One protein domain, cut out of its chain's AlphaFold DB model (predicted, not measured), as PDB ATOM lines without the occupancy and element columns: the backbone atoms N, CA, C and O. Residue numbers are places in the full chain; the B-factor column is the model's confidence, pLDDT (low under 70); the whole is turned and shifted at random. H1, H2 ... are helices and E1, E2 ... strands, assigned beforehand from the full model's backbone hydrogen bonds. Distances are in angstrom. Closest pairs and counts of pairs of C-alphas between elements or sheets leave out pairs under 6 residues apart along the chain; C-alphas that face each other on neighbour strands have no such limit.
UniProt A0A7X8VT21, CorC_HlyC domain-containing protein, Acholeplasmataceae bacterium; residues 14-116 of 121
ATOM      1  N   VAL A  14      50.104 -45.221  23.776       86.81
ATOM      2  CA  VAL A  14      50.162 -46.470  23.008       86.81
ATOM      3  C   VAL A  14      49.006 -46.489  22.017       86.81
ATOM      4  O   VAL A  14      47.846 -46.395  22.417       86.81
ATOM      5  N   ALA A  15      49.314 -46.615  20.727       87.06
ATOM      6  CA  ALA A  15      48.299 -46.789  19.694       87.06
ATOM      7  C   ALA A  15      47.749 -48.228  19.709       87.06
ATOM      8  O   ALA A  15      48.508 -49.197  19.698       87.06
ATOM      9  N   ASP A  16      46.424 -48.358  19.704       78.12
ATOM     10  CA  ASP A  16      45.671 -49.609  19.608       78.12
ATOM     11  C   ASP A  16      44.586 -49.459  18.529       78.12
ATOM     12  O   ASP A  16      43.483 -48.952  18.773       78.12
ATOM     13  N   GLY A  17      44.940 -49.841  17.298       80.44
ATOM     14  CA  GLY A  17      44.101 -49.630  16.118       80.44
ATOM     15  C   GLY A  17      43.848 -48.142  15.868       80.44
ATOM     16  O   GLY A  17      44.793 -47.380  15.686       80.44
ATOM     17  N   ASP A  18      42.575 -47.745  15.893       82.81
ATOM     18  CA  ASP A  18      42.123 -46.356  15.708       82.81
ATOM     19  C   ASP A  18      41.990 -45.584  17.037       82.81
ATOM     20  O   ASP A  18      41.358 -44.527  17.109       82.81
ATOM     21  N   THR A  19      42.525 -46.136  18.128       91.75
ATOM     22  CA  THR A  19      42.441 -45.541  19.465       91.75
ATOM     23  C   THR A  19      43.809 -45.437  20.117       91.75
ATOM     24  O   THR A  19      44.735 -46.159  19.766       91.75
ATOM     25  N   TYR A  20      43.930 -44.547  21.096       94.75
ATOM     26  CA  TYR A  20      45.165 -44.325  21.836       94.75
ATOM     27  C   TYR A  20      44.918 -44.538  23.327       94.75
ATOM     28  O   TYR A  20      43.993 -43.961  23.900       94.75
ATOM     29  N   LEU A  21      45.742 -45.354  23.973       95.88
ATOM     30  CA  LEU A  21      45.809 -45.432  25.428       95.88
ATOM     31  C   LEU A  21      46.786 -44.368  25.911       95.88
ATOM     32  O   LEU A  21      47.960 -44.418  25.565       95.88
ATOM     33  N   VAL A  22      46.297 -43.414  26.697       96.31
ATOM     34  CA  VAL A  22      47.067 -42.241  27.123       96.31
ATOM     35  C   VAL A  22      47.227 -42.256  28.640       96.31
ATOM     36  O   VAL A  22      46.229 -42.299  29.375       96.31
ATOM     37  N   ASP A  23      48.472 -42.204  29.115       95.88
ATOM     38  CA  ASP A  23      48.770 -41.932  30.519       95.88
ATOM     39  C   ASP A  23      48.303 -40.513  30.850       95.88
ATOM     40  O   ASP A  23      48.724 -39.528  30.249       95.88
ATOM     41  N   ALA A  24      47.416 -40.398  31.831       96.12
ATOM     42  CA  ALA A  24      46.834 -39.117  32.202       96.12
ATOM     43  C   ALA A  24      47.839 -38.163  32.891       96.12
ATOM     44  O   ALA A  24      47.507 -37.000  33.127       96.12
ATOM     45  N   GLU A  25      49.046 -38.630  33.227       95.44
ATOM     46  CA  GLU A  25      50.178 -37.794  33.651       95.44
ATOM     47  C   GLU A  25      50.955 -37.178  32.474       95.44
ATOM     48  O   GLU A  25      51.775 -36.286  32.703       95.44
ATOM     49  N   MET A  26      50.692 -37.602  31.231       95.00
ATOM     50  CA  MET A  26      51.243 -36.975  30.027       95.00
ATOM     51  C   MET A  26      50.901 -35.484  29.988       95.00
ATOM     52  O   MET A  26      49.802 -35.072  30.387       95.00
ATOM     53  N   ALA A  27      51.848 -34.670  29.516       96.38
ATOM     54  CA  ALA A  27      51.587 -33.255  29.330       96.38
ATOM     55  C   ALA A  27      50.547 -33.074  28.219       96.38
ATOM     56  O   ALA A  27      50.606 -33.744  27.190       96.38
ATOM     57  N   LEU A  28      49.597 -32.166  28.425       96.62
ATOM     58  CA  LEU A  28      48.542 -31.912  27.446       96.62
ATOM     59  C   LEU A  28      49.129 -31.405  26.120       96.62
ATOM     60  O   LEU A  28      48.708 -31.855  25.064       96.62
ATOM     61  N   SER A  29      50.161 -30.558  26.195       96.12
ATOM     62  CA  SER A  29      50.939 -30.109  25.036       96.12
ATOM     63  C   SER A  29      51.616 -31.257  24.297       96.12
ATOM     64  O   SER A  29      51.493 -31.336  23.086       96.12
ATOM     65  N   GLU A  30      52.262 -32.181  25.019       95.25
ATOM     66  CA  GLU A  30      52.901 -33.350  24.398       95.25
ATOM     67  C   GLU A  30      51.870 -34.215  23.659       95.25
ATOM     68  O   GLU A  30      52.141 -34.649  22.549       95.25
ATOM     69  N   LEU A  31      50.678 -34.438  24.231       95.25
ATOM     70  CA  LEU A  31      49.631 -35.221  23.563       95.25
ATOM     71  C   LEU A  31      49.199 -34.579  22.237       95.25
ATOM     72  O   LEU A  31      49.040 -35.284  21.241       95.25
ATOM     73  N   PHE A  32      48.968 -33.265  22.247       94.56
ATOM     74  CA  PHE A  32      48.534 -32.534  21.058       94.56
ATOM     75  C   PHE A  32      49.631 -32.506  19.995       94.56
ATOM     76  O   PHE A  32      49.350 -32.801  18.837       94.56
ATOM     77  N   ASP A  33      50.878 -32.261  20.397       93.88
ATOM     78  CA  ASP A  33      52.025 -32.261  19.489       93.88
ATOM     79  C   ASP A  33      52.264 -33.656  18.875       93.88
ATOM     80  O   ASP A  33      52.401 -33.779  17.655       93.88
ATOM     81  N   ASP A  34      52.267 -34.719  19.690       92.00
ATOM     82  CA  ASP A  34      52.572 -36.092  19.252       92.00
ATOM     83  C   ASP A  34      51.528 -36.641  18.271       92.00
ATOM     84  O   ASP A  34      51.863 -37.383  17.343       92.00
ATOM     85  N   LEU A  35      50.259 -36.285  18.476       91.12
ATOM     86  CA  LEU A  35      49.154 -36.704  17.617       91.12
ATOM     87  C   LEU A  35      48.813 -35.677  16.526       91.12
ATOM     88  O   LEU A  35      47.892 -35.922  15.747       91.12
ATOM     89  N   ASN A  36      49.558 -34.567  16.447       91.00
ATOM     90  CA  ASN A  36      49.294 -33.439  15.549       91.00
ATOM     91  C   ASN A  36      47.824 -32.980  15.615       91.00
ATOM     92  O   ASN A  36      47.182 -32.728  14.594       91.00
ATOM     93  N   LEU A  37      47.301 -32.914  16.839       89.06
ATOM     94  CA  LEU A  37      46.001 -32.329  17.145       89.06
ATOM     95  C   LEU A  37      46.175 -30.813  17.082       89.06
ATOM     96  O   LEU A  37      47.252 -30.324  17.405       89.06
ATOM     97  N   GLY A  38      45.150 -30.090  16.636       87.44
ATOM     98  CA  GLY A  38      45.225 -28.645  16.389       87.44
ATOM     99  C   GLY A  38      45.525 -27.787  17.628       87.44
ATOM    100  O   GLY A  38      46.526 -27.947  18.321       87.44
ATOM    101  N   GLU A  39      44.696 -26.784  17.896       90.25
ATOM    102  CA  GLU A  39      45.001 -25.862  18.994       90.25
ATOM    103  C   GLU A  39      44.786 -26.505  20.370       90.25
ATOM    104  O   GLU A  39      43.804 -27.210  20.611       90.25
ATOM    105  N   LEU A  40      45.718 -26.230  21.286       92.81
ATOM    106  CA  LEU A  40      45.611 -26.632  22.685       92.81
ATOM    107  C   LEU A  40      44.409 -25.948  23.356       92.81
ATOM    108  O   LEU A  40      44.210 -24.746  23.161       92.81
ATOM    109  N   PRO A  41      43.652 -26.659  24.211       93.38
ATOM    110  CA  PRO A  41      42.580 -26.044  24.976       93.38
ATOM    111  C   PRO A  41      43.134 -25.028  25.980       93.38
ATOM    112  O   PRO A  41      44.184 -25.234  26.595       93.38
ATOM    113  N   GLU A  42      42.372 -23.960  26.218       92.44
ATOM    114  CA  GLU A  42      42.630 -23.051  27.332       92.44
ATOM    115  C   GLU A  42      42.365 -23.777  28.662       92.44
ATOM    116  O   GLU A  42      41.234 -24.146  28.980       92.44
ATOM    117  N   SER A  43      43.422 -24.012  29.439       93.94
ATOM    118  CA  SER A  43      43.354 -24.678  30.740       93.94
ATOM    119  C   SER A  43      44.496 -24.210  31.635       93.94
ATOM    120  O   SER A  43      45.606 -23.953  31.168       93.94
ATOM    121  N   ASP A  44      44.227 -24.137  32.940       93.00
ATOM    122  CA  ASP A  44      45.264 -23.922  33.955       93.00
ATOM    123  C   ASP A  44      46.072 -25.209  34.217       93.00
ATOM    124  O   ASP A  44      47.133 -25.183  34.854       93.00
ATOM    125  N   SER A  45      45.584 -26.353  33.728       95.12
ATOM    126  CA  SER A  45      46.253 -27.636  33.832       95.12
ATOM    127  C   SER A  45      47.284 -27.853  32.738       95.12
ATOM    128  O   SER A  45      47.081 -27.538  31.573       95.12
ATOM    129  N   THR A  46      48.373 -28.524  33.101       96.25
ATOM    130  CA  THR A  46      49.434 -28.899  32.158       96.25
ATOM    131  C   THR A  46      49.387 -30.366  31.742       96.25
ATOM    132  O   THR A  46      50.150 -30.772  30.872       96.25
ATOM    133  N   SER A  47      48.517 -31.178  32.351       97.31
ATOM    134  CA  SER A  47      48.428 -32.628  32.118       97.31
ATOM    135  C   SER A  47      47.054 -33.030  31.599       97.31
ATOM    136  O   SER A  47      46.057 -32.420  31.988       97.31
ATOM    137  N   VAL A  48      46.987 -34.104  30.810       97.50
ATOM    138  CA  VAL A  48      45.727 -34.631  30.256       97.50
ATOM    139  C   VAL A  48      44.710 -34.925  31.359       97.50
ATOM    140  O   VAL A  48      43.562 -34.500  31.288       97.50
ATOM    141  N   GLY A  49      45.127 -35.610  32.425       97.06
ATOM    142  CA  GLY A  49      44.243 -35.959  33.535       97.06
ATOM    143  C   GLY A  49      43.796 -34.764  34.367       97.06
ATOM    144  O   GLY A  49      42.693 -34.780  34.909       97.06
ATOM    145  N   GLY A  50      44.646 -33.745  34.497       96.81
ATOM    146  CA  GLY A  50      44.283 -32.522  35.202       96.81
ATOM    147  C   GLY A  50      43.282 -31.687  34.405       96.81
ATOM    148  O   GLY A  50      42.269 -31.283  34.968       96.81
ATOM    149  N   TRP A  51      43.497 -31.535  33.097       97.62
ATOM    150  CA  TRP A  51      42.547 -30.872  32.207       97.62
ATOM    151  C   TRP A  51      41.206 -31.607  32.163       97.62
ATOM    152  O   TRP A  51      40.163 -30.995  32.370       97.62
ATOM    153  N   LEU A  52      41.204 -32.936  32.012       97.56
ATOM    154  CA  LEU A  52      39.962 -33.713  32.053       97.56
ATOM    155  C   LEU A  52      39.231 -33.568  33.392       97.56
ATOM    156  O   LEU A  52      38.012 -33.456  33.406       97.56
ATOM    157  N   PHE A  53      39.949 -33.530  34.518       95.69
ATOM    158  CA  PHE A  53      39.333 -33.274  35.821       95.69
ATOM    159  C   PHE A  53      38.684 -31.882  35.895       95.69
ATOM    160  O   PHE A  53      37.594 -31.752  36.447       95.69
ATOM    161  N   GLU A  54      39.313 -30.853  35.316       95.81
ATOM    162  CA  GLU A  54      38.686 -29.535  35.163       95.81
ATOM    163  C   GLU A  54      37.421 -29.631  34.309       95.81
ATOM    164  O   GLU A  54      36.390 -29.099  34.698       95.81
ATOM    165  N   MET A  55      37.449 -30.354  33.191       96.00
ATOM    166  CA  MET A  55      36.291 -30.460  32.298       96.00
ATOM    167  C   MET A  55      35.115 -31.227  32.918       96.00
ATOM    168  O   MET A  55      33.970 -30.800  32.789       96.00
ATOM    169  N   PHE A  56      35.382 -32.317  33.643       95.38
ATOM    170  CA  PHE A  56      34.345 -33.076  34.349       95.38
ATOM    171  C   PHE A  56      33.773 -32.335  35.567       95.38
ATOM    172  O   PHE A  56      32.679 -32.670  36.015       95.38
ATOM    173  N   GLN A  57      34.487 -31.343  36.116       92.31
ATOM    174  CA  GLN A  57      34.121 -30.582  37.325       92.31
ATOM    175  C   GLN A  57      33.993 -31.424  38.620       92.31
ATOM    176  O   GLN A  57      33.742 -30.871  39.692       92.31
ATOM    177  N   ASP A  58      34.213 -32.738  38.560       92.81
ATOM    178  CA  ASP A  58      34.395 -33.646  39.697       92.81
ATOM    179  C   ASP A  58      35.263 -34.852  39.274       92.81
ATOM    180  O   ASP A  58      35.773 -34.915  38.155       92.81
ATOM    181  N   ILE A  59      35.492 -35.810  40.179       91.44
ATOM    182  CA  ILE A  59      36.169 -37.064  39.847       91.44
ATOM    183  C   ILE A  59      35.239 -37.899  38.961       91.44
ATOM    184  O   ILE A  59      34.208 -38.349  39.465       91.44
ATOM    185  N   PRO A  60      35.628 -38.193  37.711       95.94
ATOM    186  CA  PRO A  60      34.804 -39.013  36.842       95.94
ATOM    187  C   PRO A  60      34.820 -40.485  37.259       95.94
ATOM    188  O   PRO A  60      35.768 -40.975  37.893       95.94
ATOM    189  N   GLU A  61      33.793 -41.216  36.844       96.25
ATOM    190  CA  GLU A  61      33.757 -42.673  36.960       96.25
ATOM    191  C   GLU A  61      34.496 -43.356  35.797       96.25
ATOM    192  O   GLU A  61      34.717 -42.793  34.724       96.25
ATOM    193  N   VAL A  62      34.901 -44.613  35.998       97.19
ATOM    194  CA  VAL A  62      35.460 -45.420  34.903       97.19
ATOM    195  C   VAL A  62      34.367 -45.679  33.864       97.19
ATOM    196  O   VAL A  62      33.284 -46.149  34.203       97.19
ATOM    197  N   GLY A  63      34.676 -45.411  32.597       97.94
ATOM    198  CA  GLY A  63      33.764 -45.482  31.458       97.94
ATOM    199  C   GLY A  63      33.115 -44.144  31.099       97.94
ATOM    200  O   GLY A  63      32.510 -44.041  30.030       97.94
ATOM    201  N   GLU A  64      33.252 -43.120  31.945       98.06
ATOM    202  CA  GLU A  64      32.760 -41.778  31.647       98.06
ATOM    203  C   GLU A  64      33.548 -41.145  30.495       98.06
ATOM    204  O   GLU A  64      34.737 -41.432  30.306       98.06
ATOM    205  N   LYS A  65      32.868 -40.317  29.694       98.06
ATOM    206  CA  LYS A  65      33.408 -39.764  28.452       98.06
ATOM    207  C   LYS A  65      33.326 -38.251  28.421       98.06
ATOM    208  O   LYS A  65      32.307 -37.679  28.793       98.06
ATOM    209  N   PHE A  66      34.373 -37.642  27.887       97.62
ATOM    210  CA  PHE A  66      34.415 -36.230  27.547       97.62
ATOM    211  C   PHE A  66      34.754 -36.071  26.065       97.62
ATOM    212  O   PHE A  66      35.609 -36.792  25.548       97.62
ATOM    213  N   GLN A  67      34.069 -35.153  25.384       97.06
ATOM    214  CA  GLN A  67      34.334 -34.820  23.986       97.06
ATOM    215  C   GLN A  67      34.861 -33.396  23.885       97.06
ATOM    216  O   GLN A  67      34.307 -32.485  24.497       97.06
ATOM    217  N   TYR A  68      35.919 -33.232  23.101       95.69
ATOM    218  CA  TYR A  68      36.511 -31.946  22.773       95.69
ATOM    219  C   TYR A  68      36.626 -31.822  21.259       95.69
ATOM    220  O   TYR A  68      37.074 -32.758  20.597       95.69
ATOM    221  N   GLU A  69      36.189 -30.692  20.719       94.50
ATOM    222  CA  GLU A  69      36.179 -30.428  19.284       94.50
ATOM    223  C   GLU A  69      37.294 -29.442  18.952       94.50
ATOM    224  O   GLU A  69      37.430 -28.406  19.606       94.50
ATOM    225  N   VAL A  70      38.082 -29.774  17.935       91.88
ATOM    226  CA  VAL A  70      39.165 -28.935  17.429       91.88
ATOM    227  C   VAL A  70      38.852 -28.577  15.986       91.88
ATOM    228  O   VAL A  70      38.655 -29.463  15.154       91.88
ATOM    229  N   ALA A  71      38.807 -27.282  15.688       90.38
ATOM    230  CA  ALA A  71      38.670 -26.810  14.320       90.38
ATOM    231  C   ALA A  71      39.986 -26.997  13.557       90.38
ATOM    232  O   ALA A  71      41.049 -26.565  14.005       90.38
ATOM    233  N   VAL A  72      39.908 -27.629  12.389       87.75
ATOM    234  CA  VAL A  72      41.032 -27.857  11.478       87.75
ATOM    235  C   VAL A  72      40.614 -27.536  10.042       87.75
ATOM    236  O   VAL A  72      39.439 -27.330   9.749       87.75
ATOM    237  N   ASN A  73      41.581 -27.447   9.125       89.19
ATOM    238  CA  ASN A  73      41.331 -27.184   7.698       89.19
ATOM    239  C   ASN A  73      40.439 -25.955   7.429       89.19
ATOM    240  O   ASN A  73      39.604 -25.961   6.525       89.19
ATOM    241  N   GLN A  74      40.618 -24.892   8.214       90.25
ATOM    242  CA  GLN A  74      39.842 -23.666   8.076       90.25
ATOM    243  C   GLN A  74      40.107 -22.992   6.725       90.25
ATOM    244  O   GLN A  74      41.251 -22.715   6.352       90.25
ATOM    245  N   VAL A  75      39.030 -22.709   5.995       91.25
ATOM    246  CA  VAL A  75      39.053 -22.022   4.702       91.25
ATOM    247  C   VAL A  75      38.399 -20.661   4.857       91.25
ATOM    248  O   VAL A  75      37.246 -20.559   5.277       91.25
ATOM    249  N   TYR A  76      39.129 -19.622   4.460       92.25
ATOM    250  CA  TYR A  76      38.666 -18.239   4.472       92.25
ATOM    251  C   TYR A  76      38.492 -17.714   3.047       92.25
ATOM    252  O   TYR A  76      39.242 -18.096   2.144       92.25
ATOM    253  N   ASP A  77      37.509 -16.843   2.840       92.69
ATOM    254  CA  ASP A  77      37.331 -16.139   1.572       92.69
ATOM    255  C   ASP A  77      38.274 -14.925   1.431       92.69
ATOM    256  O   ASP A  77      39.130 -14.654   2.275       92.69
ATOM    257  N   GLU A  78      38.122 -14.168   0.339       94.44
ATOM    258  CA  GLU A  78      38.919 -12.961   0.066       94.44
ATOM    259  C   GLU A  78      38.714 -11.833   1.096       94.44
ATOM    260  O   GLU A  78      39.509 -10.892   1.143       94.44
ATOM    261  N   LEU A  79      37.661 -11.911   1.915       95.19
ATOM    262  CA  LEU A  79      37.343 -10.960   2.978       95.19
ATOM    263  C   LEU A  79      37.804 -11.454   4.358       95.19
ATOM    264  O   LEU A  79      37.532 -10.792   5.361       95.19
ATOM    265  N   SER A  80      38.543 -12.568   4.408       92.25
ATOM    266  CA  SER A  80      38.949 -13.254   5.638       92.25
ATOM    267  C   SER A  80      37.762 -13.756   6.470       92.25
ATOM    268  O   SER A  80      37.881 -13.917   7.686       92.25
ATOM    269  N   GLU A  81      36.611 -14.012   5.844       92.06
ATOM    270  CA  GLU A  81      35.474 -14.652   6.503       92.06
ATOM    271  C   GLU A  81      35.620 -16.175   6.437       92.06
ATOM    272  O   GLU A  81      35.942 -16.730   5.389       92.06
ATOM    273  N   LEU A  82      35.381 -16.863   7.560       89.38
ATOM    274  CA  LEU A  82      35.408 -18.327   7.608       89.38
ATOM    275  C   LEU A  82      34.248 -18.906   6.778       89.38
ATOM    276  O   LEU A  82      33.068 -18.635   7.053       89.38
ATOM    277  N   VAL A  83      34.600 -19.727   5.788       91.62
ATOM    278  CA  VAL A  83      33.685 -20.364   4.829       91.62
ATOM    279  C   VAL A  83      33.422 -21.822   5.192       91.62
ATOM    280  O   VAL A  83      32.274 -22.263   5.149       91.62
ATOM    281  N   SER A  84      34.462 -22.565   5.564       89.25
ATOM    282  CA  SER A  84      34.357 -23.969   5.965       89.25
ATOM    283  C   SER A  84      35.471 -24.345   6.927       89.25
ATOM    284  O   SER A  84      36.545 -23.744   6.900       89.25
ATOM    285  N   GLU A  85      35.222 -25.373   7.726       90.38
ATOM    286  CA  GLU A  85      36.219 -26.011   8.577       90.38
ATOM    287  C   GLU A  85      35.855 -27.485   8.771       90.38
ATOM    288  O   GLU A  85      34.693 -27.878   8.653       90.38
ATOM    289  N   ASP A  86      36.852 -28.302   9.066       89.75
ATOM    290  CA  ASP A  86      36.633 -29.642   9.586       89.75
ATOM    291  C   ASP A  86      36.715 -29.591  11.115       89.75
ATOM    292  O   ASP A  86      37.433 -28.773  11.688       89.75
ATOM    293  N   LEU A  87      35.996 -30.488  11.783       90.69
ATOM    294  CA  LEU A  87      36.071 -30.672  13.225       90.69
ATOM    295  C   LEU A  87      36.697 -32.027  13.532       90.69
ATOM    296  O   LEU A  87      36.143 -33.079  13.203       90.69
ATOM    297  N   GLU A  88      37.839 -32.011  14.204       91.62
ATOM    298  CA  GLU A  88      38.376 -33.191  14.865       91.62
ATOM    299  C   GLU A  88      37.721 -33.338  16.235       91.62
ATOM    300  O   GLU A  88      37.892 -32.517  17.133       91.62
ATOM    301  N   VAL A  89      36.950 -34.408  16.398       94.25
ATOM    302  CA  VAL A  89      36.286 -34.745  17.653       94.25
ATOM    303  C   VAL A  89      37.155 -35.730  18.419       94.25
ATOM    304  O   VAL A  89      37.277 -36.904  18.051       94.25
ATOM    305  N   LEU A  90      37.731 -35.242  19.512       96.00
ATOM    306  CA  LEU A  90      38.528 -35.999  20.464       96.00
ATOM    307  C   LEU A  90      37.608 -36.550  21.552       96.00
ATOM    308  O   LEU A  90      37.059 -35.799  22.357       96.00
ATOM    309  N   THR A  91      37.429 -37.868  21.597       97.62
ATOM    310  CA  THR A  91      36.651 -38.530  22.652       97.62
ATOM    311  C   THR A  91      37.588 -39.195  23.652       97.62
ATOM    312  O   THR A  91      38.262 -40.168  23.316       97.62
ATOM    313  N   PHE A  92      37.577 -38.707  24.890       97.88
ATOM    314  CA  PHE A  92      38.333 -39.250  26.015       97.88
ATOM    315  C   PHE A  92      37.422 -40.117  26.888       97.88
ATOM    316  O   PHE A  92      36.474 -39.610  27.479       97.88
ATOM    317  N   GLU A  93      37.707 -41.413  26.998       98.31
ATOM    318  CA  GLU A  93      37.029 -42.353  27.901       98.31
ATOM    319  C   GLU A  93      37.930 -42.676  29.097       98.31
ATOM    320  O   GLU A  93      39.064 -43.130  28.934       98.31
ATOM    321  N   VAL A  94      37.428 -42.480  30.315       98.25
ATOM    322  CA  VAL A  94      38.179 -42.752  31.544       98.25
ATOM    323  C   VAL A  94      38.319 -44.259  31.749       98.25
ATOM    324  O   VAL A  94      37.334 -44.955  31.974       98.25
ATOM    325  N   LEU A  95      39.547 -44.783  31.737       97.62
ATOM    326  CA  LEU A  95      39.802 -46.216  31.947       97.62
ATOM    327  C   LEU A  95      40.255 -46.541  33.370       97.62
ATOM    328  O   LEU A  95      40.042 -47.651  33.860       97.62
ATOM    329  N   LYS A  96      40.916 -45.592  34.041       96.88
ATOM    330  CA  LYS A  96      41.438 -45.801  35.392       96.88
ATOM    331  C   LYS A  96      41.479 -44.508  36.186       96.88
ATOM    332  O   LYS A  96      42.116 -43.537  35.780       96.88
ATOM    333  N   VAL A  97      40.916 -44.558  37.389       96.06
ATOM    334  CA  VAL A  97      41.039 -43.515  38.412       96.06
ATOM    335  C   VAL A  97      41.688 -44.120  39.654       96.06
ATOM    336  O   VAL A  97      41.338 -45.214  40.092       96.06
ATOM    337  N   LYS A  98      42.663 -43.418  40.241       94.81
ATOM    338  CA  LYS A  98      43.288 -43.793  41.518       94.81
ATOM    339  C   LYS A  98      43.110 -42.655  42.514       94.81
ATOM    340  O   LYS A  98      43.680 -41.575  42.350       94.81
ATOM    341  N   LYS A  99      42.363 -42.919  43.589       89.31
ATOM    342  CA  LYS A  99      41.932 -41.917  44.579       89.31
ATOM    343  C   LYS A  99      41.091 -40.814  43.922       89.31
ATOM    344  O   LYS A  99      39.902 -41.005  43.742       89.31
ATOM    345  N   ARG A 100      41.715 -39.688  43.569       89.25
ATOM    346  CA  ARG A 100      41.084 -38.523  42.924       89.25
ATOM    347  C   ARG A 100      41.776 -38.120  41.618       89.25
ATOM    348  O   ARG A 100      41.626 -36.995  41.170       89.25
ATOM    349  N   ARG A 101      42.644 -38.986  41.086       94.19
ATOM    350  CA  ARG A 101      43.450 -38.696  39.898       94.19
ATOM    351  C   ARG A 101      43.096 -39.681  38.804       94.19
ATOM    352  O   ARG A 101      43.198 -40.891  39.025       94.19
ATOM    353  N   ILE A 102      42.719 -39.150  37.651       97.31
ATOM    354  CA  ILE A 102      42.656 -39.904  36.402       97.31
ATOM    355  C   ILE A 102      44.079 -40.407  36.114       97.31
ATOM    356  O   ILE A 102      45.050 -39.699  36.382       97.31
ATOM    357  N   LYS A 103      44.208 -41.666  35.694       96.19
ATOM    358  CA  LYS A 103      45.498 -42.332  35.442       96.19
ATOM    359  C   LYS A 103      45.643 -42.854  34.027       96.19
ATOM    360  O   LYS A 103      46.750 -42.888  33.523       96.19
ATOM    361  N   LEU A 104      44.550 -43.286  33.415       96.62
ATOM    362  CA  LEU A 104      44.571 -43.840  32.071       96.62
ATOM    363  C   LEU A 104      43.267 -43.479  31.385       96.62
ATOM    364  O   LEU A 104      42.196 -43.635  31.985       96.62
ATOM    365  N   VAL A 105      43.369 -43.037  30.139       97.81
ATOM    366  CA  VAL A 105      42.220 -42.749  29.281       97.81
ATOM    367  C   VAL A 105      42.398 -43.409  27.919       97.81
ATOM    368  O   VAL A 105      43.520 -43.663  27.487       97.81
ATOM    369  N   ARG A 106      41.281 -43.700  27.253       97.94
ATOM    370  CA  ARG A 106      41.258 -44.033  25.829       97.94
ATOM    371  C   ARG A 106      40.885 -42.780  25.062       97.94
ATOM    372  O   ARG A 106      39.822 -42.224  25.316       97.94
ATOM    373  N   LEU A 107      41.723 -42.370  24.127       97.56
ATOM    374  CA  LEU A 107      41.418 -41.327  23.163       97.56
ATOM    375  C   LEU A 107      40.991 -41.971  21.842       97.56
ATOM    376  O   LEU A 107      41.620 -42.908  21.356       97.56
ATOM    377  N   THR A 108      39.903 -41.478  21.264       96.38
ATOM    378  CA  THR A 108      39.493 -41.750  19.881       96.38
ATOM    379  C   THR A 108      39.382 -40.422  19.149       96.38
ATOM    380  O   THR A 108      38.801 -39.484  19.694       96.38
ATOM    381  N   VAL A 109      39.922 -40.353  17.934       93.62
ATOM    382  CA  VAL A 109      39.880 -39.158  17.082       93.62
ATOM    383  C   VAL A 109      38.987 -39.456  15.884       93.62
ATOM    384  O   VAL A 109      39.150 -40.483  15.229       93.62
ATOM    385  N   SER A 110      38.024 -38.582  15.603       92.38
ATOM    386  CA  SER A 110      37.153 -38.706  14.429       92.38
ATOM    387  C   SER A 110      36.953 -37.360  13.754       92.38
ATOM    388  O   SER A 110      36.727 -36.374  14.444       92.38
ATOM    389  N   ILE A 111      36.982 -37.331  12.424       88.06
ATOM    390  CA  ILE A 111      36.766 -36.111  11.641       88.06
ATOM    391  C   ILE A 111      35.279 -35.976  11.301       88.06
ATOM    392  O   ILE A 111      34.652 -36.925  10.821       88.06
ATOM    393  N   GLN A 112      34.729 -34.785  11.513       86.00
ATOM    394  CA  GLN A 112      33.413 -34.367  11.045       86.00
ATOM    395  C   GLN A 112      33.575 -33.135  10.153       86.00
ATOM    396  O   GLN A 112      34.008 -32.087  10.617       86.00
ATOM    397  N   ALA A 113      33.227 -33.253   8.872       76.31
ATOM    398  CA  ALA A 113      33.248 -32.109   7.965       76.31
ATOM    399  C   ALA A 113      32.098 -31.152   8.313       76.31
ATOM    400  O   ALA A 113      30.933 -31.570   8.332       76.31
ATOM    401  N   TYR A 114      32.411 -29.880   8.564       73.06
ATOM    402  CA  TYR A 114      31.414 -28.833   8.745       73.06
ATOM    403  C   TYR A 114      31.400 -27.906   7.526       73.06
ATOM    404  O   TYR A 114      32.222 -27.006   7.347       73.06
ATOM    405  N   GLU A 115      30.395 -28.097   6.677       66.19
ATOM    406  CA  GLU A 115      30.072 -27.125   5.642       66.19
ATOM    407  C   GLU A 115      29.092 -26.108   6.225       66.19
ATOM    408  O   GLU A 115      27.959 -26.447   6.592       66.19
ATOM    409  N   LYS A 116      29.499 -24.836   6.289       60.41
ATOM    410  CA  LYS A 116      28.570 -23.752   6.595       60.41
ATOM    411  C   LYS A 116      27.515 -23.750   5.494       60.41
ATOM    412  O   LYS A 116      27.789 -23.360   4.360       60.41
TER     413      LYS A 116
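Overview. This is residues 14 to 116 of the 121 residues of the protein "CorC_HlyC domain-containing protein" of Acholeplasmataceae bacterium (UniProt A0A7X8VT21). A long, twisted ribbon of three strands, E3, E4 and E5, makes the longest axis, and H2 packs on it near the turn between E4 and E5. The small hairpin E1 and E2 widens the sheet beside E5, while H1 is off the sheet. The printed part has 103 residues, in the order E1 E2 H1 H2 E3 E4 E5; the antiparallel sheet runs E1 E2 E5 E4 E3, and the class is mixed. It is only just compact, close to loose, with a radius of gyration of the C-alphas of 15.1 A, and elongated, spanning 53 by 31 by 22 A.

Arrangement. E1, residues 14 to 16, and E2, residues 19 to 23, form a hairpin, with N 14 and O 21 2.9 A apart. H1, residues 28 to 34, and H2, residues 48 to 56, only just touch, with 3 pairs of C-alphas within 8 A, the closest those of Leu 28 and Val 48 at 4.8 A; they run opposite ways at a steep tilt of 56 degrees. In both helices every O i to N i+4 pair is within hydrogen-bond range. E3, residues 65 to 76, E4, residues 82 to 98, and E5, residues 101 to 115, form a meander, each strand the antiparallel neighbour of the one before: N 70 and O 88 are 2.9 A apart, N 91 and O 108 2.8 A. E2 is also antiparallel to E5, with N 20 and O 107 2.8 A apart. H2 is on the sheet; its closest C-alpha pair with E5 is Gly 49 and Ile 102, 5.1 A. H1 is apart from E3, E4 and E5.

Along the chain. E1 begins at C-alpha 14, (50.162, -46.470, 23.008). E3 is 32.6 A long, E4 43.1 A and E5 38.6 A. E4 bends by 58 degrees at residue 95, and E5 by 75 degrees at residue 104. E5 ends at C-alpha 115, (30.072, -27.125, 5.642).

Size, cuts and confidence. The C-alphas of Glu 78 and Lys 99 are farthest apart, 53.2 A. The printed part has no cut; the link from H1 to H2 is long. Residues 115 to 116 have pLDDT under 70.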